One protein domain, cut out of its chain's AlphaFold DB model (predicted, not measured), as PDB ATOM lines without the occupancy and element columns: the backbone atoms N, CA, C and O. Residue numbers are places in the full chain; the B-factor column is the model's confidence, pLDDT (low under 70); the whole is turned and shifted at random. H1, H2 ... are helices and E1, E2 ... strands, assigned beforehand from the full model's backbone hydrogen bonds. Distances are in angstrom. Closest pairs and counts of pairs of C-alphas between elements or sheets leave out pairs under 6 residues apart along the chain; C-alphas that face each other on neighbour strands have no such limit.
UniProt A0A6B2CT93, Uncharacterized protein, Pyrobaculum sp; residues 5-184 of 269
ATOM      1  N   ARG A   5     280.625 250.942 447.757       85.25
ATOM      2  CA  ARG A   5     281.977 251.205 448.274       85.25
ATOM      3  C   ARG A   5     282.013 252.208 449.428       85.25
ATOM      4  O   ARG A   5     282.805 252.022 450.346       85.25
ATOM      5  N   CYS A   6     281.213 253.273 449.392       89.50
ATOM      6  CA  CYS A   6     281.121 254.212 450.511       89.50
ATOM      7  C   CYS A   6     280.297 253.651 451.667       89.50
ATOM      8  O   CYS A   6     280.646 253.921 452.813       89.50
ATOM      9  N   HIS A   7     279.278 252.835 451.402       89.81
ATOM     10  CA  HIS A   7     278.576 252.097 452.455       89.81
ATOM     11  C   HIS A   7     279.514 251.124 453.175       89.81
ATOM     12  O   HIS A   7     279.639 251.198 454.397       89.81
ATOM     13  N   GLU A   8     280.250 250.299 452.424       92.56
ATOM     14  CA  GLU A   8     281.256 249.378 452.961       92.56
ATOM     15  C   GLU A   8     282.314 250.130 453.779       92.56
ATOM     16  O   GLU A   8     282.562 249.797 454.937       92.56
ATOM     17  N   ARG A   9     282.868 251.219 453.230       93.19
ATOM     18  CA  ARG A   9     283.860 252.033 453.940       93.19
ATOM     19  C   ARG A   9     283.289 252.659 455.213       93.19
ATOM     20  O   ARG A   9     283.954 252.649 456.241       93.19
ATOM     21  N   CYS A  10     282.075 253.201 455.184       93.81
ATOM     22  CA  CYS A  10     281.462 253.772 456.384       93.81
ATOM     23  C   CYS A  10     281.154 252.713 457.438       93.81
ATOM     24  O   CYS A  10     281.302 253.001 458.626       93.81
ATOM     25  N   ALA A  11     280.790 251.502 457.020       93.94
ATOM     26  CA  ALA A  11     280.584 250.371 457.910       93.94
ATOM     27  C   ALA A  11     281.880 250.000 458.650       93.94
ATOM     28  O   ALA A  11     281.874 249.896 459.879       93.94
ATOM     29  N   GLU A  12     283.008 249.921 457.940       94.69
ATOM     30  CA  GLU A  12     284.313 249.638 458.551       94.69
ATOM     31  C   GLU A  12     284.710 250.692 459.596       94.69
ATOM     32  O   GLU A  12     285.210 250.349 460.669       94.69
ATOM     33  N   PHE A  13     284.426 251.973 459.335       93.31
ATOM     34  CA  PHE A  13     284.711 253.064 460.278       93.31
ATOM     35  C   PHE A  13     283.945 252.925 461.601       93.31
ATOM     36  O   PHE A  13     284.451 253.332 462.644       93.31
ATOM     37  N   VAL A  14     282.749 252.334 461.583       92.81
ATOM     38  CA  VAL A  14     281.929 252.119 462.789       92.81
ATOM     39  C   VAL A  14     282.044 250.699 463.354       92.81
ATOM     40  O   VAL A  14     281.279 250.328 464.246       92.81
ATOM     41  N   GLY A  15     283.026 249.923 462.886       93.06
ATOM     42  CA  GLY A  15     283.338 248.591 463.406       93.06
ATOM     43  C   GLY A  15     282.422 247.477 462.899       93.06
ATOM     44  O   GLY A  15     282.295 246.460 463.575       93.06
ATOM     45  N   ILE A  16     281.782 247.668 461.746       96.19
ATOM     46  CA  ILE A  16     281.031 246.632 461.030       96.19
ATOM     47  C   ILE A  16     281.945 246.046 459.951       96.19
ATOM     48  O   ILE A  16     282.594 246.783 459.209       96.19
ATOM     49  N   SER A  17     281.987 244.721 459.839       96.00
ATOM     50  CA  SER A  17     282.741 244.033 458.793       96.00
ATOM     51  C   SER A  17     282.296 244.469 457.394       96.00
ATOM     52  O   SER A  17     281.107 244.414 457.066       96.00
ATOM     53  N   GLY A  18     283.251 244.809 456.521       92.81
ATOM     54  CA  GLY A  18     282.960 245.149 455.125       92.81
ATOM     55  C   GLY A  18     282.220 244.031 454.371       92.81
ATOM     56  O   GLY A  18     281.370 244.303 453.528       92.81
ATOM     57  N   ALA A  19     282.443 242.763 454.741       93.94
ATOM     58  CA  ALA A  19     281.703 241.632 454.176       93.94
ATOM     59  C   ALA A  19     280.217 241.630 454.579       93.94
ATOM     60  O   ALA A  19     279.365 241.282 453.763       93.94
ATOM     61  N   VAL A  20     279.908 242.031 455.817       95.62
ATOM     62  CA  VAL A  20     278.524 242.163 456.303       95.62
ATOM     63  C   VAL A  20     277.839 243.344 455.621       95.62
ATOM     64  O   VAL A  20     276.721 243.197 455.132       95.62
ATOM     65  N   ALA A  21     278.527 244.482 455.516       92.94
ATOM     66  CA  ALA A  21     278.012 245.658 454.821       92.94
ATOM     67  C   ALA A  21     277.687 245.359 453.353       92.94
ATOM     68  O   ALA A  21     276.580 245.629 452.898       92.94
ATOM     69  N   ARG A  22     278.612 244.705 452.639       92.44
ATOM     70  CA  ARG A  22     278.409 244.309 451.245       92.44
ATOM     71  C   ARG A  22     277.256 243.322 451.080       92.44
ATOM     72  O   ARG A  22     276.473 243.468 450.151       92.44
ATOM     73  N   PHE A  23     277.140 242.337 451.974       93.25
ATOM     74  CA  PHE A  23     276.005 241.413 451.959       93.25
ATOM     75  C   PHE A  23     274.676 242.164 452.091       93.25
ATOM     76  O   PHE A  23     273.750 241.897 451.332       93.25
ATOM     77  N   VAL A  24     274.585 243.108 453.029       92.81
ATOM     78  CA  VAL A  24     273.365 243.894 453.244       92.81
ATOM     79  C   VAL A  24     273.052 244.799 452.053       92.81
ATOM     80  O   VAL A  24     271.898 244.833 451.632       92.81
ATOM     81  N   ASP A  25     274.046 245.480 451.482       89.38
ATOM     82  CA  ASP A  25     273.861 246.285 450.268       89.38
ATOM     83  C   ASP A  25     273.351 245.421 449.106       89.38
ATOM     84  O   ASP A  25     272.351 245.756 448.479       89.38
ATOM     85  N   GLU A  26     273.985 244.272 448.838       87.81
ATOM     86  CA  GLU A  26     273.544 243.360 447.774       87.81
ATOM     87  C   GLU A  26     272.131 242.816 448.024       87.81
ATOM     88  O   GLU A  26     271.339 242.682 447.086       87.81
ATOM     89  N   LEU A  27     271.798 242.532 449.284       86.88
ATOM     90  CA  LEU A  27     270.477 242.059 449.668       86.88
ATOM     91  C   LEU A  27     269.400 243.119 449.402       86.88
ATOM     92  O   LEU A  27     268.359 242.794 448.831       86.88
ATOM     93  N   ILE A  28     269.634 244.367 449.815       84.31
ATOM     94  CA  ILE A  28     268.649 245.455 449.726       84.31
ATOM     95  C   ILE A  28     268.539 245.996 448.295       84.31
ATOM     96  O   ILE A  28     267.425 246.096 447.777       84.31
ATOM     97  N   ASP A  29     269.667 246.293 447.647       81.31
ATOM     98  CA  ASP A  29     269.698 247.010 446.364       81.31
ATOM     99  C   ASP A  29     269.568 246.103 445.141       81.31
ATOM    100  O   ASP A  29     269.284 246.586 444.043       81.31
ATOM    101  N   ARG A  30     269.813 244.794 445.291       78.06
ATOM    102  CA  ARG A  30     269.751 243.844 444.171       78.06
ATOM    103  C   ARG A  30     268.761 242.725 444.423       78.06
ATOM    104  O   ARG A  30     267.795 242.614 443.681       78.06
ATOM    105  N   GLU A  31     268.988 241.888 445.431       76.19
ATOM    106  CA  GLU A  31     268.180 240.669 445.597       76.19
ATOM    107  C   GLU A  31     266.716 240.991 445.900       76.19
ATOM    108  O   GLU A  31     265.811 240.405 445.303       76.19
ATOM    109  N   LEU A  32     266.469 241.961 446.782       77.19
ATOM    110  CA  LEU A  32     265.115 242.413 447.076       77.19
ATOM    111  C   LEU A  32     264.499 243.219 445.935       77.19
ATOM    112  O   LEU A  32     263.319 243.044 445.648       77.19
ATOM    113  N   ASP A  33     265.280 244.060 445.256       76.94
ATOM    114  CA  ASP A  33     264.829 244.777 444.058       76.94
ATOM    115  C   ASP A  33     264.376 243.803 442.956       76.94
ATOM    116  O   ASP A  33     263.331 244.007 442.339       76.94
ATOM    117  N   GLU A  34     265.123 242.722 442.724       75.25
ATOM    118  CA  GLU A  34     264.782 241.681 441.752       75.25
ATOM    119  C   GLU A  34     263.554 240.876 442.185       75.25
ATOM    120  O   GLU A  34     262.631 240.702 441.385       75.25
ATOM    121  N   ALA A  35     263.509 240.433 443.444       71.50
ATOM    122  CA  ALA A  35     262.407 239.631 443.970       71.50
ATOM    123  C   ALA A  35     261.073 240.392 443.990       71.50
ATOM    124  O   ALA A  35     260.019 239.793 443.793       71.50
ATOM    125  N   LEU A  36     261.112 241.709 444.210       73.81
ATOM    126  CA  LEU A  36     259.921 242.552 444.327       73.81
ATOM    127  C   LEU A  36     259.547 243.265 443.024       73.81
ATOM    128  O   LEU A  36     258.512 243.936 442.954       73.81
ATOM    129  N   ARG A  37     260.345 243.091 441.965       73.75
ATOM    130  CA  ARG A  37     260.125 243.733 440.666       73.75
ATOM    131  C   ARG A  37     258.767 243.390 440.067       73.75
ATOM    132  O   ARG A  37     258.112 244.266 439.503       73.75
ATOM    133  N   GLU A  38     258.346 242.132 440.188       65.69
ATOM    134  CA  GLU A  38     257.044 241.656 439.701       65.69
ATOM    135  C   GLU A  38     255.872 242.218 440.523       65.69
ATOM    136  O   GLU A  38     254.769 242.370 440.001       65.69
ATOM    137  N   GLU A  39     256.123 242.618 441.773       63.75
ATOM    138  CA  GLU A  39     255.154 243.288 442.649       63.75
ATOM    139  C   GLU A  39     255.142 244.818 442.466       63.75
ATOM    140  O   GLU A  39     254.352 245.518 443.100       63.75
ATOM    141  N   GLY A  40     255.987 245.356 441.578       63.81
ATOM    142  CA  GLY A  40     256.096 246.795 441.324       63.81
ATOM    143  C   GLY A  40     256.774 247.577 442.455       63.81
ATOM    144  O   GLY A  40     256.659 248.805 442.491       63.81
ATOM    145  N   ALA A  41     257.479 246.892 443.357       64.75
ATOM    146  CA  ALA A  41     258.195 247.487 444.479       64.75
ATOM    147  C   ALA A  41     259.717 247.394 444.284       64.75
ATOM    148  O   ALA A  41     260.225 246.504 443.606       64.75
ATOM    149  N   ARG A  42     260.446 248.341 444.882       65.38
ATOM    150  CA  ARG A  42     261.907 248.281 445.024       65.38
ATOM    151  C   ARG A  42     262.239 247.764 446.422       65.38
ATOM    152  O   ARG A  42     261.594 248.174 447.384       65.38
ATOM    153  N   GLY A  43     263.230 246.893 446.536       62.28
ATOM    154  CA  GLY A  43     263.787 246.354 447.770       62.28
ATOM    155  C   GLY A  43     264.166 247.418 448.784       62.28
ATOM    156  O   GLY A  43     263.713 247.342 449.928       62.28
ATOM    157  N   HIS A  44     264.878 248.463 448.359       60.88
ATOM    158  CA  HIS A  44     265.186 249.611 449.220       60.88
ATOM    159  C   HIS A  44     263.912 250.280 449.773       60.88
ATOM    160  O   HIS A  44     263.774 250.499 450.980       60.88
ATOM    161  N   ASP A  45     262.940 250.561 448.900       67.19
ATOM    162  CA  ASP A  45     261.684 251.221 449.284       67.19
ATOM    163  C   ASP A  45     260.811 250.325 450.179       67.19
ATOM    164  O   ASP A  45     260.060 250.822 451.026       67.19
ATOM    165  N   ALA A  46     260.942 249.006 450.025       71.19
ATOM    166  CA  ALA A  46     260.283 248.021 450.861       71.19
ATOM    167  C   ALA A  46     260.915 247.962 452.258       71.19
ATOM    168  O   ALA A  46     260.181 248.068 453.235       71.19
ATOM    169  N   VAL A  47     262.245 247.865 452.379       76.12
ATOM    170  CA  VAL A  47     262.962 247.745 453.669       76.12
ATOM    171  C   VAL A  47     262.907 249.036 454.485       76.12
ATOM    172  O   VAL A  47     262.541 249.014 455.664       76.12
ATOM    173  N   CYS A  48     263.192 250.186 453.870       71.38
ATOM    174  CA  CYS A  48     263.107 251.478 454.556       71.38
ATOM    175  C   CYS A  48     261.654 252.026 454.593       71.38
ATOM    176  O   CYS A  48     261.419 253.145 455.055       71.38
ATOM    177  N   GLY A  49     260.664 251.247 454.134       80.06
ATOM    178  CA  GLY A  49     259.262 251.649 454.032       80.06
ATOM    179  C   GLY A  49     258.276 250.509 454.297       80.06
ATOM    180  O   GLY A  49     258.113 250.065 455.437       80.06
ATOM    181  N   LEU A  50     257.546 250.099 453.261       81.62
ATOM    182  CA  LEU A  50     256.601 248.983 453.320       81.62
ATOM    183  C   LEU A  50     256.578 248.224 451.999       81.62
ATOM    184  O   LEU A  50     256.786 248.809 450.936       81.62
ATOM    185  N   LEU A  51     256.262 246.938 452.078       80.69
ATOM    186  CA  LEU A  51     255.878 246.145 450.926       80.69
ATOM    187  C   LEU A  51     254.383 246.341 450.684       80.69
ATOM    188  O   LEU A  51     253.558 246.112 451.577       80.69
ATOM    189  N   ALA A  52     254.040 246.789 449.481       76.31
ATOM    190  CA  ALA A  52     252.668 246.830 449.018       76.31
ATOM    191  C   ALA A  52     252.514 245.889 447.833       76.31
ATOM    192  O   ALA A  52     253.300 245.956 446.894       76.31
ATOM    193  N   SER A  53     251.480 245.060 447.874       71.62
ATOM    194  CA  SER A  53     251.178 244.130 446.794       71.62
ATOM    195  C   SER A  53     249.887 244.569 446.091       71.62
ATOM    196  O   SER A  53     248.947 245.053 446.747       71.62
ATOM    197  N   PRO A  54     249.816 244.436 444.758       71.44
ATOM    198  CA  PRO A  54     248.613 244.760 444.014       71.44
ATOM    199  C   PRO A  54     247.507 243.748 444.331       71.44
ATOM    200  O   PRO A  54     247.725 242.539 444.349       71.44
ATOM    201  N   ILE A  55     246.291 244.242 444.533       73.31
ATOM    202  CA  ILE A  55     245.075 243.439 444.634       73.31
ATOM    203  C   ILE A  55     244.040 243.953 443.637       73.31
ATOM    204  O   ILE A  55     243.982 245.143 443.324       73.31
ATOM    205  N   THR A  56     243.179 243.062 443.157       73.69
ATOM    206  CA  THR A  56     242.029 243.460 442.339       73.69
ATOM    207  C   THR A  56     240.809 243.588 443.241       73.69
ATOM    208  O   THR A  56     240.343 242.596 443.802       73.69
ATOM    209  N   ALA A  57     240.295 244.806 443.404       70.25
ATOM    210  CA  ALA A  57     239.051 245.038 444.128       70.25
ATOM    211  C   ALA A  57     237.832 244.560 443.327       70.25
ATOM    212  O   ALA A  57     237.863 244.447 442.096       70.25
ATOM    213  N   ALA A  58     236.722 244.329 444.034       59.66
ATOM    214  CA  ALA A  58     235.428 244.088 443.407       59.66
ATOM    215  C   ALA A  58     235.101 245.250 442.448       59.66
ATOM    216  O   ALA A  58     235.013 246.401 442.870       59.66
ATOM    217  N   GLY A  59     234.977 244.945 441.151       71.88
ATOM    218  CA  GLY A  59     234.818 245.937 440.078       71.88
ATOM    219  C   GLY A  59     236.030 246.104 439.150       71.88
ATOM    220  O   GLY A  59     235.975 246.933 438.249       71.88
ATOM    221  N   GLY A  60     237.107 245.330 439.332       71.00
ATOM    222  CA  GLY A  60     238.265 245.334 438.425       71.00
ATOM    223  C   GLY A  60     239.245 246.491 438.652       71.00
ATOM    224  O   GLY A  60     240.166 246.679 437.862       71.00
ATOM    225  N   LEU A  61     239.064 247.265 439.726       70.81
ATOM    226  CA  LEU A  61     239.986 248.330 440.106       70.81
ATOM    227  C   LEU A  61     241.245 247.719 440.742       70.81
ATOM    228  O   LEU A  61     241.152 247.016 441.751       70.81
ATOM    229  N   GLY A  62     242.418 248.006 440.176       71.25
ATOM    230  CA  GLY A  62     243.697 247.683 440.807       71.25
ATOM    231  C   GLY A  62     243.930 248.582 442.021       71.25
ATOM    232  O   GLY A  62     244.001 249.802 441.886       71.25
ATOM    233  N   LEU A  63     244.035 247.985 443.205       68.06
ATOM    234  CA  LEU A  63     244.435 248.653 444.440       68.06
ATOM    235  C   LEU A  63     245.812 248.146 444.862       68.06
ATOM    236  O   LEU A  63     246.164 247.006 444.594       68.06
ATOM    237  N   SER A  64     246.575 248.975 445.567       72.38
ATOM    238  CA  SER A  64     247.816 248.556 446.221       72.38
ATOM    239  C   SER A  64     247.560 248.483 447.720       72.38
ATOM    240  O   SER A  64     247.161 249.487 448.316       72.38
ATOM    241  N   VAL A  65     247.768 247.318 448.330       75.88
ATOM    242  CA  VAL A  65     247.572 247.121 449.773       75.88
ATOM    243  C   VAL A  65     248.911 246.857 450.434       75.88
ATOM    244  O   VAL A  65     249.696 246.058 449.939       75.88
ATOM    245  N   ALA A  66     249.169 247.537 451.551       82.44
ATOM    246  CA  ALA A  66     250.339 247.274 452.377       82.44
ATOM    247  C   ALA A  66     250.218 245.870 452.988       82.44
ATOM    248  O   ALA A  66     249.307 245.615 453.776       82.44
ATOM    249  N   THR A  67     251.106 244.961 452.593       83.69
ATOM    250  CA  THR A  67     251.074 243.544 452.981       83.69
ATOM    251  C   THR A  67     252.069 243.232 454.089       83.69
ATOM    252  O   THR A  67     251.778 242.401 454.950       83.69
ATOM    253  N   LEU A  68     253.214 243.920 454.113       87.94
ATOM    254  CA  LEU A  68     254.243 243.735 455.130       87.94
ATOM    255  C   LEU A  68     254.978 245.050 455.410       87.94
ATOM    256  O   LEU A  68     255.315 245.810 454.504       87.94
ATOM    257  N   HIS A  69     255.238 245.326 456.680       91.56
ATOM    258  CA  HIS A  69     256.051 246.460 457.099       91.56
ATOM    259  C   HIS A  69     257.538 246.193 456.809       91.56
ATOM    260  O   HIS A  69     258.032 245.096 457.072       91.56
ATOM    261  N   GLY A  70     258.276 247.198 456.328       90.38
ATOM    262  CA  GLY A  70     259.664 247.038 455.875       90.38
ATOM    263  C   GLY A  70     260.631 246.500 456.923       90.38
ATOM    264  O   GLY A  70     261.446 245.623 456.648       90.38
ATOM    265  N   VAL A  71     260.471 246.951 458.169       93.81
ATOM    266  CA  VAL A  71     261.239 246.422 459.307       93.81
ATOM    267  C   VAL A  71     260.990 244.928 459.513       93.81
ATOM    268  O   VAL A  71     261.922 244.188 459.810       93.81
ATOM    269  N   ASP A  72     259.763 244.446 459.329       93.81
ATOM    270  CA  ASP A  72     259.495 243.019 459.486       93.81
ATOM    271  C   ASP A  72     260.051 242.215 458.317       93.81
ATOM    272  O   ASP A  72     260.655 241.171 458.553       93.81
ATOM    273  N   LEU A  73     259.939 242.737 457.091       90.94
ATOM    274  CA  LEU A  73     260.586 242.172 455.906       90.94
ATOM    275  C   LEU A  73     262.090 241.964 456.142       90.94
ATOM    276  O   LEU A  73     262.592 240.861 455.932       90.94
ATOM    277  N   LEU A  74     262.784 242.985 456.654       92.38
ATOM    278  CA  LEU A  74     264.209 242.911 456.983       92.38
ATOM    279  C   LEU A  74     264.513 241.776 457.972       92.38
ATOM    280  O   LEU A  74     265.392 240.953 457.720       92.38
ATOM    281  N   TYR A  75     263.771 241.700 459.082       94.56
ATOM    282  CA  TYR A  75     263.989 240.666 460.100       94.56
ATOM    283  C   TYR A  75     263.731 239.258 459.562       94.56
ATOM    284  O   TYR A  75     264.488 238.336 459.871       94.56
ATOM    285  N   GLU A  76     262.660 239.070 458.789       91.88
ATOM    286  CA  GLU A  76     262.322 237.760 458.231       91.88
ATOM    287  C   GLU A  76     263.357 237.304 457.198       91.88
ATOM    288  O   GLU A  76     263.768 236.140 457.206       91.88
ATOM    289  N   ILE A  77     263.851 238.217 456.362       90.44
ATOM    290  CA  ILE A  77     264.880 237.900 455.372       90.44
ATOM    291  C   ILE A  77     266.205 237.581 456.054       90.44
ATOM    292  O   ILE A  77     266.750 236.504 455.824       90.44
ATOM    293  N   LEU A  78     266.703 238.439 456.947       93.75
ATOM    294  CA  LEU A  78     267.950 238.155 457.663       93.75
ATOM    295  C   LEU A  78     267.868 236.823 458.419       93.75
ATOM    296  O   LEU A  78     268.822 236.042 458.407       93.75
ATOM    297  N   ARG A  79     266.706 236.498 459.003       95.31
ATOM    298  CA  ARG A  79     266.478 235.191 459.634       95.31
ATOM    299  C   ARG A  79     266.582 234.048 458.630       95.31
ATOM    300  O   ARG A  79     267.243 233.056 458.926       95.31
ATOM    301  N   ARG A  80     265.961 234.178 457.455       92.81
ATOM    302  CA  ARG A  80     265.989 233.158 456.394       92.81
ATOM    303  C   ARG A  80     267.409 232.857 455.912       92.81
ATOM    304  O   ARG A  80     267.716 231.699 455.650       92.81
ATOM    305  N   TYR A  81     268.269 233.869 455.839       91.25
ATOM    306  CA  TYR A  81     269.680 233.701 455.473       91.25
ATOM    307  C   TYR A  81     270.563 233.230 456.645       91.25
ATOM    308  O   TYR A  81     271.757 233.005 456.455       91.25
ATOM    309  N   GLY A  82     270.012 233.066 457.854       94.75
ATOM    310  CA  GLY A  82     270.784 232.714 459.050       94.75
ATOM    311  C   GLY A  82     271.715 233.838 459.519       94.75
ATOM    312  O   GLY A  82     272.756 233.564 460.110       94.75
ATOM    313  N   ARG A  83     271.357 235.092 459.220       96.19
ATOM    314  CA  ARG A  83     272.138 236.319 459.448       96.19
ATOM    315  C   ARG A  83     271.389 237.349 460.301       96.19
ATOM    316  O   ARG A  83     271.631 238.545 460.200       96.19
ATOM    317  N   LEU A  84     270.417 236.909 461.104       96.62
ATOM    318  CA  LEU A  84     269.726 237.795 462.042       96.62
ATOM    319  C   LEU A  84     270.571 237.959 463.308       96.62
ATOM    320  O   LEU A  84     270.353 237.269 464.304       96.62
ATOM    321  N   ASP A  85     271.530 238.871 463.244       96.75
ATOM    322  CA  ASP A  85     272.365 239.294 464.363       96.75
ATOM    323  C   ASP A  85     272.523 240.823 464.383       96.75
ATOM    324  O   ASP A  85     272.126 241.531 463.454       96.75
ATOM    325  N   GLU A  86     273.077 241.342 465.478       97.00
ATOM    326  CA  GLU A  86     273.218 242.783 465.696       97.00
ATOM    327  C   GLU A  86     274.087 243.465 464.628       97.00
ATOM    328  O   GLU A  86     273.815 244.608 464.260       97.00
ATOM    329  N   GLU A  87     275.115 242.787 464.108       97.19
ATOM    330  CA  GLU A  87     276.025 243.365 463.115       97.19
ATOM    331  C   GLU A  87     275.304 243.591 461.779       97.19
ATOM    332  O   GLU A  87     275.390 244.681 461.208       97.19
ATOM    333  N   HIS A  88     274.509 242.616 461.328       97.25
ATOM    334  CA  HIS A  88     273.700 242.746 460.112       97.25
ATOM    335  C   HIS A  88     272.571 243.772 460.268       97.25
ATOM    336  O   HIS A  88     272.296 244.530 459.337       97.25
ATOM    337  N   LEU A  89     271.940 243.854 461.447       97.19
ATOM    338  CA  LEU A  89     270.935 244.887 461.720       97.19
ATOM    339  C   LEU A  89     271.563 246.289 461.723       97.19
ATOM    340  O   LEU A  89     271.004 247.208 461.124       97.19
ATOM    341  N   LYS A  90     272.748 246.455 462.324       96.75
ATOM    342  CA  LYS A  90     273.513 247.710 462.259       96.75
ATOM    343  C   LYS A  90     273.860 248.088 460.823       96.75
ATOM    344  O   LYS A  90     273.681 249.246 460.457       96.75
ATOM    345  N   ALA A  91     274.307 247.131 460.012       96.00
ATOM    346  CA  ALA A  91     274.603 247.364 458.601       96.00
ATOM    347  C   ALA A  91     273.360 247.827 457.821       96.00
ATOM    348  O   ALA A  91     273.440 248.803 457.080       96.00
ATOM    349  N   ALA A  92     272.194 247.208 458.041       94.62
ATOM    350  CA  ALA A  92     270.946 247.592 457.371       94.62
ATOM    351  C   ALA A  92     270.457 248.990 457.775       94.62
ATOM    352  O   ALA A  92     269.994 249.769 456.941       94.62
ATOM    353  N   VAL A  93     270.596 249.341 459.053       94.75
ATOM    354  CA  VAL A  93     270.268 250.686 459.540       94.75
ATOM    355  C   VAL A  93     271.223 251.725 458.960       94.75
ATOM    356  O   VAL A  93     270.771 252.775 458.499       94.75
ATOM    357  N   LEU A  94     272.525 251.425 458.949       95.00
ATOM    358  CA  LEU A  94     273.531 252.293 458.350       95.00
ATOM    359  C   LEU A  94     273.229 252.531 456.868       95.00
ATOM    360  O   LEU A  94     273.242 253.682 456.441       95.00
ATOM    361  N   HIS A  95     272.879 251.478 456.127       93.06
ATOM    362  CA  HIS A  95     272.444 251.567 454.737       93.06
ATOM    363  C   HIS A  95     271.281 252.565 454.577       93.06
ATOM    364  O   HIS A  95     271.454 253.575 453.902       93.06
ATOM    365  N   CYS A  96     270.144 252.383 455.273       91.50
ATOM    366  CA  CYS A  96     269.005 253.316 455.159       91.50
ATOM    367  C   CYS A  96     269.387 254.767 455.543       91.50
ATOM    368  O   CYS A  96     268.859 255.729 454.977       91.50
ATOM    369  N   MET A  97     270.285 254.957 456.518       93.69
ATOM    370  CA  MET A  97     270.754 256.287 456.925       93.69
ATOM    371  C   MET A  97     271.634 256.954 455.861       93.69
ATOM    372  O   MET A  97     271.456 258.147 455.595       93.69
ATOM    373  N   LEU A  98     272.565 256.211 455.262       93.25
ATOM    374  CA  LEU A  98     273.444 256.708 454.203       93.25
ATOM    375  C   LEU A  98     272.662 256.980 452.919       93.25
ATOM    376  O   LEU A  98     272.841 258.036 452.319       93.25
ATOM    377  N   ASP A  99     271.700 256.131 452.574       89.62
ATOM    378  CA  ASP A  99     270.847 256.354 451.409       89.62
ATOM    379  C   ASP A  99     269.924 257.569 451.591       89.62
ATOM    380  O   ASP A  99     269.731 258.374 450.671       89.62
ATOM    381  N   CYS A 100     269.435 257.794 452.816       90.69
ATOM    382  CA  CYS A 100     268.797 259.058 453.164       90.69
ATOM    383  C   CYS A 100     269.746 260.245 452.946       90.69
ATOM    384  O   CYS A 100     269.326 261.243 452.353       90.69
ATOM    385  N   ALA A 101     270.998 260.160 453.410       92.38
ATOM    386  CA  ALA A 101     271.975 261.237 453.258       92.38
ATOM    387  C   ALA A 101     272.215 261.564 451.782       92.38
ATOM    388  O   ALA A 101     272.174 262.727 451.377       92.38
ATOM    389  N   ASP A 102     272.350 260.526 450.970       89.31
ATOM    390  CA  ASP A 102     272.594 260.604 449.543       89.31
ATOM    391  C   ASP A 102     271.438 261.297 448.805       89.31
ATOM    392  O   ASP A 102     271.621 262.292 448.094       89.31
ATOM    393  N   GLN A 103     270.203 260.855 449.065       87.75
ATOM    394  CA  GLN A 103     269.006 261.501 448.525       87.75
ATOM    395  C   GLN A 103     268.880 262.953 448.990       87.75
ATOM    396  O   GLN A 103     268.448 263.815 448.216       87.75
ATOM    397  N   ARG A 104     269.242 263.236 450.246       89.31
ATOM    398  CA  ARG A 104     269.173 264.583 450.809       89.31
ATOM    399  C   ARG A 104     270.168 265.533 450.173       89.31
ATOM    400  O   ARG A 104     269.749 266.614 449.752       89.31
ATOM    401  N   MET A 105     271.427 265.135 450.042       91.44
ATOM    402  CA  MET A 105     272.442 265.936 449.359       91.44
ATOM    403  C   MET A 105     272.042 266.213 447.911       91.44
ATOM    404  O   MET A 105     272.056 267.370 447.495       91.44
ATOM    405  N   LEU A 106     271.606 265.185 447.176       87.12
ATOM    406  CA  LEU A 106     271.262 265.312 445.759       87.12
ATOM    407  C   LEU A 106     270.024 266.183 445.514       87.12
ATOM    408  O   LEU A 106     269.994 266.959 444.561       87.12
ATOM    409  N   ARG A 107     268.976 266.046 446.337       83.06
ATOM    410  CA  ARG A 107     267.657 266.625 446.020       83.06
ATOM    411  C   ARG A 107     267.305 267.883 446.804       83.06
ATOM    412  O   ARG A 107     266.481 268.664 446.326       83.06
ATOM    413  N   TRP A 108     267.842 268.068 448.009       82.19
ATOM    414  CA  TRP A 108     267.268 269.029 448.959       82.19
ATOM    415  C   TRP A 108     268.293 269.936 449.632       82.19
ATOM    416  O   TRP A 108     268.091 271.153 449.643       82.19
ATOM    417  N   ASP A 109     269.367 269.378 450.176       86.31
ATOM    418  CA  ASP A 109     270.268 270.094 451.084       86.31
ATOM    419  C   ASP A 109     271.497 270.653 450.372       86.31
ATOM    420  O   ASP A 109     271.984 271.728 450.726       86.31
ATOM    421  N   GLY A 110     271.979 269.941 449.352       87.88
ATOM    422  CA  GLY A 110     273.316 270.137 448.805       87.88
ATOM    423  C   GLY A 110     274.423 269.715 449.775       87.88
ATOM    424  O   GLY A 110     274.154 269.314 450.904       87.88
ATOM    425  N   THR A 111     275.681 269.792 449.351       91.38
ATOM    426  CA  THR A 111     276.820 269.229 450.101       91.38
ATOM    427  C   THR A 111     277.386 270.144 451.190       91.38
ATOM    428  O   THR A 111     278.033 269.669 452.120       91.38
ATOM    429  N   TYR A 112     277.113 271.451 451.150       85.81
ATOM    430  CA  TYR A 112     277.664 272.436 452.087       85.81
ATOM    431  C   TYR A 112     277.287 272.148 453.543       85.81
ATOM    432  O   TYR A 112     278.152 272.166 454.419       85.81
ATOM    433  N   LEU A 113     276.009 271.860 453.817       83.31
ATOM    434  CA  LEU A 113     275.556 271.558 455.180       83.31
ATOM    435  C   LEU A 113     276.181 270.266 455.709       83.31
ATOM    436  O   LEU A 113     276.554 270.207 456.875       83.31
ATOM    437  N   TRP A 114     276.369 269.279 454.837       91.25
ATOM    438  CA  TRP A 114     276.978 267.994 455.174       91.25
ATOM    439  C   TRP A 114     278.481 268.111 455.438       91.25
ATOM    440  O   TRP A 114     278.999 267.407 456.294       91.25
ATOM    441  N   LYS A 115     279.173 269.056 454.786       91.00
ATOM    442  CA  LYS A 115     280.569 269.402 455.111       91.00
ATOM    443  C   LYS A 115     280.703 270.136 456.442       91.00
ATOM    444  O   LYS A 115     281.715 270.002 457.118       91.00
ATOM    445  N   LYS A 116     279.713 270.962 456.784       85.81
ATOM    446  CA  LYS A 116     279.782 271.869 457.936       85.81
ATOM    447  C   LYS A 116     279.251 271.254 459.232       85.81
ATOM    448  O   LYS A 116     279.759 271.602 460.293       85.81
ATOM    449  N   TYR A 117     278.235 270.397 459.138       87.06
ATOM    450  CA  TYR A 117     277.539 269.769 460.269       87.06
ATOM    451  C   TYR A 117     277.197 268.291 459.979       87.06
ATOM    452  O   TYR A 117     276.025 267.906 459.987       87.06
ATOM    453  N   PRO A 118     278.188 267.447 459.644       91.00
ATOM    454  CA  PRO A 118     277.956 266.078 459.171       91.00
ATOM    455  C   PRO A 118     277.107 265.233 460.134       91.00
ATOM    456  O   PRO A 118     276.157 264.579 459.698       91.00
ATOM    457  N   LEU A 119     277.391 265.274 461.441       90.19
ATOM    458  CA  LEU A 119     276.645 264.492 462.434       90.19
ATOM    459  C   LEU A 119     275.219 264.996 462.634       90.19
ATOM    460  O   LEU A 119     274.301 264.188 462.765       90.19
ATOM    461  N   GLU A 120     275.002 266.310 462.651       88.81
ATOM    462  CA  GLU A 120     273.659 266.886 462.736       88.81
ATOM    463  C   GLU A 120     272.821 266.491 461.518       88.81
ATOM    464  O   GLU A 120     271.671 266.080 461.672       88.81
ATOM    465  N   MET A 121     273.403 266.547 460.319       90.75
ATOM    466  CA  MET A 121     272.713 266.132 459.098       90.75
ATOM    467  C   MET A 121     272.383 264.634 459.110       90.75
ATOM    468  O   MET A 121     271.286 264.235 458.712       90.75
ATOM    469  N   LEU A 122     273.277 263.800 459.641       92.69
ATOM    470  CA  LEU A 122     273.028 262.368 459.772       92.69
ATOM    471  C   LEU A 122     271.977 262.043 460.851       92.69
ATOM    472  O   LEU A 122     271.149 261.153 460.642       92.69
ATOM    473  N   ARG A 123     271.935 262.797 461.960       93.75
ATOM    474  CA  ARG A 123     270.855 262.712 462.965       93.75
ATOM    475  C   ARG A 123     269.489 262.951 462.329       93.75
ATOM    476  O   ARG A 123     268.580 262.163 462.570       93.75
ATOM    477  N   LEU A 124     269.371 263.952 461.450       91.19
ATOM    478  CA  LEU A 124     268.133 264.201 460.702       91.19
ATOM    479  C   LEU A 124     267.734 263.010 459.822       91.19
ATOM    480  O   LEU A 124     266.544 262.747 459.651       91.19
ATOM    481  N   CYS A 125     268.703 262.293 459.248       92.50
ATOM    482  CA  CYS A 125     268.414 261.080 458.488       92.50
ATOM    483  C   CYS A 125     267.950 259.925 459.369       92.50
ATOM    484  O   CYS A 125     266.947 259.294 459.039       92.50
ATOM    485  N   ARG A 126     268.605 259.705 460.511       94.38
ATOM    486  CA  ARG A 126     268.154 258.736 461.517       94.38
ATOM    487  C   ARG A 126     266.719 259.019 461.959       94.38
ATOM    488  O   ARG A 126     265.883 258.121 461.892       94.38
ATOM    489  N   ASP A 127     266.418 260.259 462.343       92.94
ATOM    490  CA  ASP A 127     265.081 260.637 462.816       92.94
ATOM    491  C   ASP A 127     264.041 260.426 461.719       92.94
ATOM    492  O   ASP A 127     262.976 259.864 461.959       92.94
ATOM    493  N   ARG A 128     264.370 260.804 460.481       91.00
ATOM    494  CA  ARG A 128     263.473 260.628 459.338       91.00
ATOM    495  C   ARG A 128     263.171 259.161 459.047       91.00
ATOM    496  O   ARG A 128     262.018 258.847 458.772       91.00
ATOM    497  N   VAL A 129     264.177 258.288 459.072       91.69
ATOM    498  CA  VAL A 129     263.996 256.846 458.841       91.69
ATOM    499  C   VAL A 129     263.128 256.241 459.949       91.69
ATOM    500  O   VAL A 129     262.130 255.582 459.658       91.69
ATOM    501  N   VAL A 130     263.437 256.538 461.214       93.81
ATOM    502  CA  VAL A 130     262.700 256.006 462.371       93.81
ATOM    503  C   VAL A 130     261.256 256.508 462.408       93.81
ATOM    504  O   VAL A 130     260.330 255.711 462.570       93.81
ATOM    505  N   GLU A 131     261.036 257.811 462.228       92.94
ATOM    506  CA  GLU A 131     259.685 258.375 462.198       92.94
ATOM    507  C   GLU A 131     258.891 257.868 460.997       92.94
ATOM    508  O   GLU A 131     257.697 257.608 461.127       92.94
ATOM    509  N   ARG A 132     259.545 257.622 459.853       91.44
ATOM    510  CA  ARG A 132     258.886 256.998 458.706       91.44
ATOM    511  C   ARG A 132     258.392 255.593 459.036       91.44
ATOM    512  O   ARG A 132     257.238 255.291 458.742       91.44
ATOM    513  N   TRP A 133     259.211 254.754 459.666       93.94
ATOM    514  CA  TRP A 133     258.776 253.422 460.096       93.94
ATOM    515  C   TRP A 133     257.597 253.494 461.070       93.94
ATOM    516  O   TRP A 133     256.590 252.813 460.879       93.94
ATOM    517  N   LYS A 134     257.660 254.372 462.076       93.81
ATOM    518  CA  LYS A 134     256.538 254.559 463.006       93.81
ATOM    519  C   LYS A 134     255.278 255.022 462.281       93.81
ATOM    520  O   LYS A 134     254.208 254.469 462.526       93.81
ATOM    521  N   GLU A 135     255.375 256.018 461.405       92.19
ATOM    522  CA  GLU A 135     254.238 256.544 460.643       92.19
ATOM    523  C   GLU A 135     253.566 255.430 459.829       92.19
ATOM    524  O   GLU A 135     252.344 255.276 459.877       92.19
ATOM    525  N   LEU A 136     254.358 254.622 459.119       91.12
ATOM    526  CA  LEU A 136     253.848 253.524 458.301       91.12
ATOM    527  C   LEU A 136     253.176 252.439 459.146       91.12
ATOM    528  O   LEU A 136     252.090 251.983 458.782       91.12
ATOM    529  N   TYR A 137     253.754 252.075 460.292       92.19
ATOM    530  CA  TYR A 137     253.113 251.152 461.227       92.19
ATOM    531  C   TYR A 137     251.741 251.665 461.688       92.19
ATOM    532  O   TYR A 137     250.735 250.975 461.515       92.19
ATOM    533  N   HIS A 138     251.668 252.893 462.210       91.56
ATOM    534  CA  HIS A 138     250.407 253.453 462.713       91.56
ATOM    535  C   HIS A 138     249.360 253.625 461.609       91.56
ATOM    536  O   HIS A 138     248.162 253.508 461.869       91.56
ATOM    537  N   ARG A 139     249.795 253.900 460.377       89.31
ATOM    538  CA  ARG A 139     248.894 254.134 459.249       89.31
ATOM    539  C   ARG A 139     248.313 252.852 458.659       89.31
ATOM    540  O   ARG A 139     247.163 252.877 458.231       89.31
ATOM    541  N   TYR A 140     249.090 251.771 458.602       87.31
ATOM    542  CA  TYR A 140     248.718 250.571 457.840       87.31
ATOM    543  C   TYR A 140     248.545 249.308 458.689       87.31
ATOM    544  O   TYR A 140     247.826 248.406 458.271       87.31
ATOM    545  N   PHE A 141     249.156 249.238 459.872       88.94
ATOM    546  CA  PHE A 141     249.309 247.988 460.625       88.94
ATOM    547  C   PHE A 141     248.847 248.082 462.088       88.94
ATOM    548  O   PHE A 141     249.088 247.174 462.878       88.94
ATOM    549  N   LEU A 142     248.146 249.159 462.458       82.00
ATOM    550  CA  LEU A 142     247.742 249.427 463.843       82.00
ATOM    551  C   LEU A 142     246.849 248.333 464.460       82.00
ATOM    552  O   LEU A 142     246.891 248.123 465.671       82.00
ATOM    553  N   PHE A 143     246.044 247.637 463.652       79.62
ATOM    554  CA  PHE A 143     245.060 246.666 464.133       79.62
ATOM    555  C   PHE A 143     245.346 245.256 463.606       79.62
ATOM    556  O   PHE A 143     245.195 244.990 462.417       79.62
ATOM    557  N   GLY A 144     245.698 244.335 464.510       75.25
ATOM    558  CA  GLY A 144     245.762 242.899 464.210       75.25
ATOM    559  C   GLY A 144     246.981 242.445 463.400       75.25
ATOM    560  O   GLY A 144     246.937 241.376 462.796       75.25
ATOM    561  N   TYR A 145     248.060 243.229 463.380       89.00
ATOM    562  CA  TYR A 145     249.290 242.855 462.688       89.00
ATOM    563  C   TYR A 145     250.118 241.861 463.531       89.00
ATOM    564  O   TYR A 145     250.347 242.115 464.714       89.00
ATOM    565  N   PRO A 146     250.548 240.711 462.973       88.75
ATOM    566  CA  PRO A 146     251.061 239.590 463.766       88.75
ATOM    567  C   PRO A 146     252.520 239.750 464.217       88.75
ATOM    568  O   PRO A 146     253.039 238.885 464.925       88.75
ATOM    569  N   PHE A 147     253.198 240.824 463.809       90.94
ATOM    570  CA  PHE A 147     254.610 241.046 464.103       90.94
ATOM    571  C   PHE A 147     254.814 242.034 465.260       90.94
ATOM    572  O   PHE A 147     254.032 242.971 465.429       90.94
ATOM    573  N   PRO A 148     255.896 241.889 466.052       93.06
ATOM    574  CA  PRO A 148     256.249 242.826 467.116       93.06
ATOM    575  C   PRO A 148     256.950 244.078 466.551       93.06
ATOM    576  O   PRO A 148     258.044 244.444 466.984       93.06
ATOM    577  N   THR A 149     256.344 244.723 465.556       94.12
ATOM    578  CA  THR A 149     256.985 245.737 464.705       94.12
ATOM    579  C   THR A 149     257.490 246.938 465.487       94.12
ATOM    580  O   THR A 149     258.621 247.356 465.274       94.12
ATOM    581  N   LEU A 150     256.708 247.463 466.437       93.88
ATOM    582  CA  LEU A 150     257.140 248.598 467.264       93.88
ATOM    583  C   LEU A 150     258.414 248.281 468.053       93.88
ATOM    584  O   LEU A 150     259.344 249.081 468.051       93.88
ATOM    585  N   LYS A 151     258.501 247.082 468.639       95.75
ATOM    586  CA  LYS A 151     259.696 246.641 469.369       95.75
ATOM    587  C   LYS A 151     260.914 246.542 468.445       95.75
ATOM    588  O   LYS A 151     262.007 246.941 468.826       95.75
ATOM    589  N   ARG A 152     260.725 246.030 467.223       96.69
ATOM    590  CA  ARG A 152     261.789 245.967 466.206       96.69
ATOM    591  C   ARG A 152     262.215 247.371 465.754       96.69
ATOM    592  O   ARG A 152     263.403 247.628 465.624       96.69
ATOM    593  N   ILE A 153     261.277 248.306 465.582       96.50
ATOM    594  CA  ILE A 153     261.584 249.716 465.276       96.50
ATOM    595  C   ILE A 153     262.419 250.347 466.397       96.50
ATOM    596  O   ILE A 153     263.395 251.033 466.111       96.50
ATOM    597  N   GLU A 154     262.060 250.123 467.662       97.25
ATOM    598  CA  GLU A 154     262.806 250.632 468.823       97.25
ATOM    599  C   GLU A 154     264.229 250.060 468.899       97.25
ATOM    600  O   GLU A 154     265.181 250.795 469.181       97.25
ATOM    601  N   GLU A 155     264.390 248.769 468.598       97.88
ATOM    602  CA  GLU A 155     265.696 248.115 468.490       97.88
ATOM    603  C   GLU A 155     266.544 248.770 467.390       97.88
ATOM    604  O   GLU A 155     267.630 249.276 467.674       97.88
ATOM    605  N   LEU A 156     266.022 248.869 466.163       97.19
ATOM    606  CA  LEU A 156     266.727 249.505 465.046       97.19
ATOM    607  C   LEU A 156     267.038 250.987 465.306       97.19
ATOM    608  O   LEU A 156     268.111 251.457 464.937       97.19
ATOM    609  N   ALA A 157     266.144 251.724 465.968       96.62
ATOM    610  CA  ALA A 157     266.379 253.116 466.351       96.62
ATOM    611  C   ALA A 157     267.529 253.246 467.365       96.62
ATOM    612  O   ALA A 157     268.338 254.170 467.269       96.62
ATOM    613  N   SER A 158     267.631 252.300 468.302       97.56
ATOM    614  CA  SER A 158     268.732 252.243 469.269       97.56
ATOM    615  C   SER A 158     270.064 251.929 468.581       97.56
ATOM    616  O   SER A 158     271.086 252.543 468.895       97.56
ATOM    617  N   LEU A 159     270.054 251.029 467.591       97.25
ATOM    618  CA  LEU A 159     271.223 250.756 466.751       97.25
ATOM    619  C   LEU A 159     271.614 251.986 465.917       97.25
ATOM    620  O   LEU A 159     272.795 252.313 465.851       97.25
ATOM    621  N   ALA A 160     270.638 252.704 465.352       95.62
ATOM    622  CA  ALA A 160     270.863 253.936 464.596       95.62
ATOM    623  C   ALA A 160     271.559 255.010 465.442       95.62
ATOM    624  O   ALA A 160     272.521 255.629 464.990       95.62
ATOM    625  N   GLU A 161     271.110 255.206 466.686       95.31
ATOM    626  CA  GLU A 161     271.769 256.110 467.634       95.31
ATOM    627  C   GLU A 161     273.207 255.663 467.918       95.31
ATOM    628  O   GLU A 161     274.134 256.468 467.867       95.31
ATOM    629  N   ALA A 162     273.419 254.366 468.155       94.69
ATOM    630  CA  ALA A 162     274.739 253.832 468.469       94.69
ATOM    631  C   ALA A 162     275.763 254.002 467.330       94.69
ATOM    632  O   ALA A 162     276.965 253.953 467.607       94.69
ATOM    633  N   LEU A 163     275.313 254.191 466.083       94.69
ATOM    634  CA  LEU A 163     276.156 254.426 464.903       94.69
ATOM    635  C   LEU A 163     276.604 255.890 464.753       94.69
ATOM    636  O   LEU A 163     277.581 256.152 464.054       94.69
ATOM    637  N   LEU A 164     275.942 256.848 465.414       91.50
ATOM    638  CA  LEU A 164     276.245 258.283 465.323       91.50
ATOM    639  C   LEU A 164     277.504 258.658 466.122       91.50
ATOM    640  O   LEU A 164     277.436 259.289 467.178       91.50
ATOM    641  N   ARG A 165     278.670 258.267 465.606       88.50
ATOM    642  CA  ARG A 165     279.987 258.493 466.222       88.50
ATOM    643  C   ARG A 165     280.900 259.329 465.328       88.50
ATOM    644  O   ARG A 165     280.669 259.450 464.126       88.50
ATOM    645  N   ASN A 166     281.976 259.857 465.911       84.06
ATOM    646  CA  ASN A 166     282.967 260.685 465.210       84.06
ATOM    647  C   ASN A 166     283.633 259.953 464.028       84.06
ATOM    648  O   ASN A 166     284.083 260.578 463.072       84.06
ATOM    649  N   GLU A 167     283.717 258.625 464.072       90.44
ATOM    650  CA  GLU A 167     284.238 257.820 462.970       90.44
ATOM    651  C   GLU A 167     283.326 257.900 461.740       90.44
ATOM    652  O   GLU A 167     283.811 258.035 460.616       90.44
ATOM    653  N   LEU A 168     282.007 257.899 461.942       88.94
ATOM    654  CA  LEU A 168     281.053 258.013 460.846       88.94
ATOM    655  C   LEU A 168     281.078 259.413 460.223       88.94
ATOM    656  O   LEU A 168     280.998 259.538 459.005       88.94
ATOM    657  N   GLU A 169     281.290 260.454 461.032       91.56
ATOM    658  CA  GLU A 169     281.562 261.811 460.541       91.56
ATOM    659  C   GLU A 169     282.753 261.849 459.580       91.56
ATOM    660  O   GLU A 169     282.648 262.418 458.492       91.56
ATOM    661  N   ARG A 170     283.866 261.201 459.939       91.25
ATOM    662  CA  ARG A 170     285.035 261.120 459.052       91.25
ATOM    663  C   ARG A 170     284.689 260.422 457.743       91.25
ATOM    664  O   ARG A 170     285.029 260.941 456.685       91.25
ATOM    665  N   CYS A 171     283.957 259.306 457.790       93.25
ATOM    666  CA  CYS A 171     283.537 258.639 456.557       93.25
ATOM    667  C   CYS A 171     282.632 259.522 455.683       93.25
ATOM    668  O   CYS A 171     282.781 259.533 454.457       93.25
ATOM    669  N   LEU A 172     281.720 260.290 456.290       92.62
ATOM    670  CA  LEU A 172     280.859 261.205 455.543       92.62
ATOM    671  C   LEU A 172     281.687 262.220 454.749       92.62
ATOM    672  O   LEU A 172     281.429 262.426 453.564       92.62
ATOM    673  N   LEU A 173     282.699 262.816 455.381       93.56
ATOM    674  CA  LEU A 173     283.557 263.821 454.753       93.56
ATOM    675  C   LEU A 173     284.536 263.222 453.733       93.56
ATOM    676  O   LEU A 173     284.793 263.849 452.706       93.56
ATOM    677  N   ASP A 174     285.047 262.018 453.989       92.94
ATOM    678  CA  ASP A 174     286.073 261.377 453.159       92.94
ATOM    679  C   ASP A 174     285.501 260.567 451.984       92.94
ATOM    680  O   ASP A 174     286.230 260.275 451.032       92.94
ATOM    681  N   CYS A 175     284.232 260.154 452.056       92.81
ATOM    682  CA  CYS A 175     283.617 259.265 451.070       92.81
ATOM    683  C   CYS A 175     282.272 259.785 450.564       92.81
ATOM    684  O   CYS A 175     282.150 260.123 449.388       92.81
ATOM    685  N   VAL A 176     281.278 259.889 451.447       92.44
ATOM    686  CA  VAL A 176     279.870 260.086 451.057       92.44
ATOM    687  C   VAL A 176     279.646 261.455 450.415       92.44
ATOM    688  O   VAL A 176     279.022 261.557 449.361       92.44
ATOM    689  N   VAL A 177     280.212 262.511 450.999       93.56
ATOM    690  CA  VAL A 177     280.119 263.868 450.456       93.56
ATOM    691  C   VAL A 177     280.875 264.001 449.125       93.56
ATOM    692  O   VAL A 177     280.244 264.436 448.161       93.56
ATOM    693  N   PRO A 178     282.170 263.628 449.007       93.75
ATOM    694  CA  PRO A 178     282.868 263.644 447.719       93.75
ATOM    695  C   PRO A 178     282.160 262.829 446.637       93.75
ATOM    696  O   PRO A 178     282.119 263.243 445.479       93.75
ATOM    697  N   GLU A 179     281.579 261.687 447.002       91.75
ATOM    698  CA  GLU A 179     280.830 260.871 446.059       91.75
ATOM    699  C   GLU A 179     279.557 261.577 445.575       91.75
ATOM    700  O   GLU A 179     279.285 261.582 444.373       91.75
ATOM    701  N   ALA A 180     278.795 262.199 446.475       91.19
ATOM    702  CA  ALA A 180     277.626 262.984 446.095       91.19
ATOM    703  C   ALA A 180     278.008 264.149 445.166       91.19
ATOM    704  O   ALA A 180     277.318 264.393 444.178       91.19
ATOM    705  N   GLU A 181     279.133 264.827 445.420       90.69
ATOM    706  CA  GLU A 181     279.666 265.859 444.515       90.69
ATOM    707  C   GLU A 181     280.036 265.284 443.143       90.69
ATOM    708  O   GLU A 181     279.741 265.904 442.125       90.69
ATOM    709  N   GLY A 182     280.605 264.076 443.100       89.25
ATOM    710  CA  GLY A 182     280.861 263.341 441.858       89.25
ATOM    711  C   GLY A 182     279.594 262.921 441.099       89.25
ATOM    712  O   GLY A 182     279.676 262.610 439.914       89.25
ATOM    713  N   LYS A 183     278.429 262.933 441.759       87.94
ATOM    714  CA  LYS A 183     277.091 262.708 441.176       87.94
ATOM    715  C   LYS A 183     276.335 264.014 440.913       87.94
ATOM    716  O   LYS A 183     275.105 264.006 440.857       87.94
ATOM    717  N   ASP A 184     277.056 265.126 440.797       87.94
ATOM    718  CA  ASP A 184     276.511 266.460 440.539       87.94
ATOM    719  C   ASP A 184     275.548 266.971 441.629       87.94
ATOM    720  O   ASP A 184     274.669 267.798 441.361       87.94
TER     721      ASP A 184
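AT A GLANCE: This is residues 5 to 184 of the 269 residues of an uncharacterized protein of Pyrobaculum sp (UniProt A0A6B2CT93). Helix H5 runs through the middle of an elongated helical body, crossed on one side by H2 and on the other by the helical hairpin of H7 and H8. H1, H9 and H6 form a row at one end; at the other end the strand hairpin E1 and E2 reaches outward, with H3 and H4 near its root. The printed part has 180 residues, with nine named helices and two strands in the order H1 H2 H3 E1 E2 H4 H5 H6 H7 H8 H9; the two strands are antiparallel and the class is mostly helix. The whole is compact, with a radius of gyration of the C-alphas of 16.8 A, and spans 54 by 34 by 28 A.

IN THESE COORDINATES: Find C-alpha 5 at (281.977, 251.205, 448.274), where H1, residues 5 to 13, begins. H2 is residues 18 to 39, 30.5 A long, and H3 is residues 43 to 47. Look next at E1, residues 50 to 56, and E2, residues 62 to 69, then H4, residues 70 to 80. H5, residues 86 to 109, starts at C-alpha 86 (273.218, 242.783, 465.696) and is 31.1 A long, with a kink of 26 degrees near residue 103. H6 is residues 111 to 116, H7 residues 118 to 140, 33.1 A, and H8 residues 149 to 163, 21.0 A. H9, residues 166 to 182, is 23.6 A long and ends at C-alpha 182 (280.861, 263.341, 441.858).

HOW THE PARTS SIT: Start at the hub, H5, which touches H1, H2, H7, H8 and H9. With residues 87 to 95 alone it touches residues 20 to 25 of H2, closest at the C-alphas of Ala 21 and Ala 91, 5.4 A. H7 touches it about perpendicular at 75 degrees, closest at the C-alphas of Met 97 and Cys 125, 5.6 A. H7 and H8 form a hairpin, a shallow tilt of 3 degrees, opposite ways. H1 touches H9 at a shallow tilt of 11 degrees, and H6 touches H9 at 24 degrees, also shallow. H3 touches H2 and H4; H4 touches H8. In the hairpin E1 and E2, look for N 53 and O 65, 2.9 A apart, within hydrogen-bond range. Every O i to N i+4 pair is within range in H1, H3, H4, H6, H7 and H8; in H2 13 of 18 are, in H5 19 of 20, in H9 11 of 13.

THE WHOLE: The C-alphas of Gly 59 and Asn 166, the two farthest apart, are 56.3 A apart. The printed part has no cut and no long link. Confidence is under 70 at residues 38 to 45, 58 and 63.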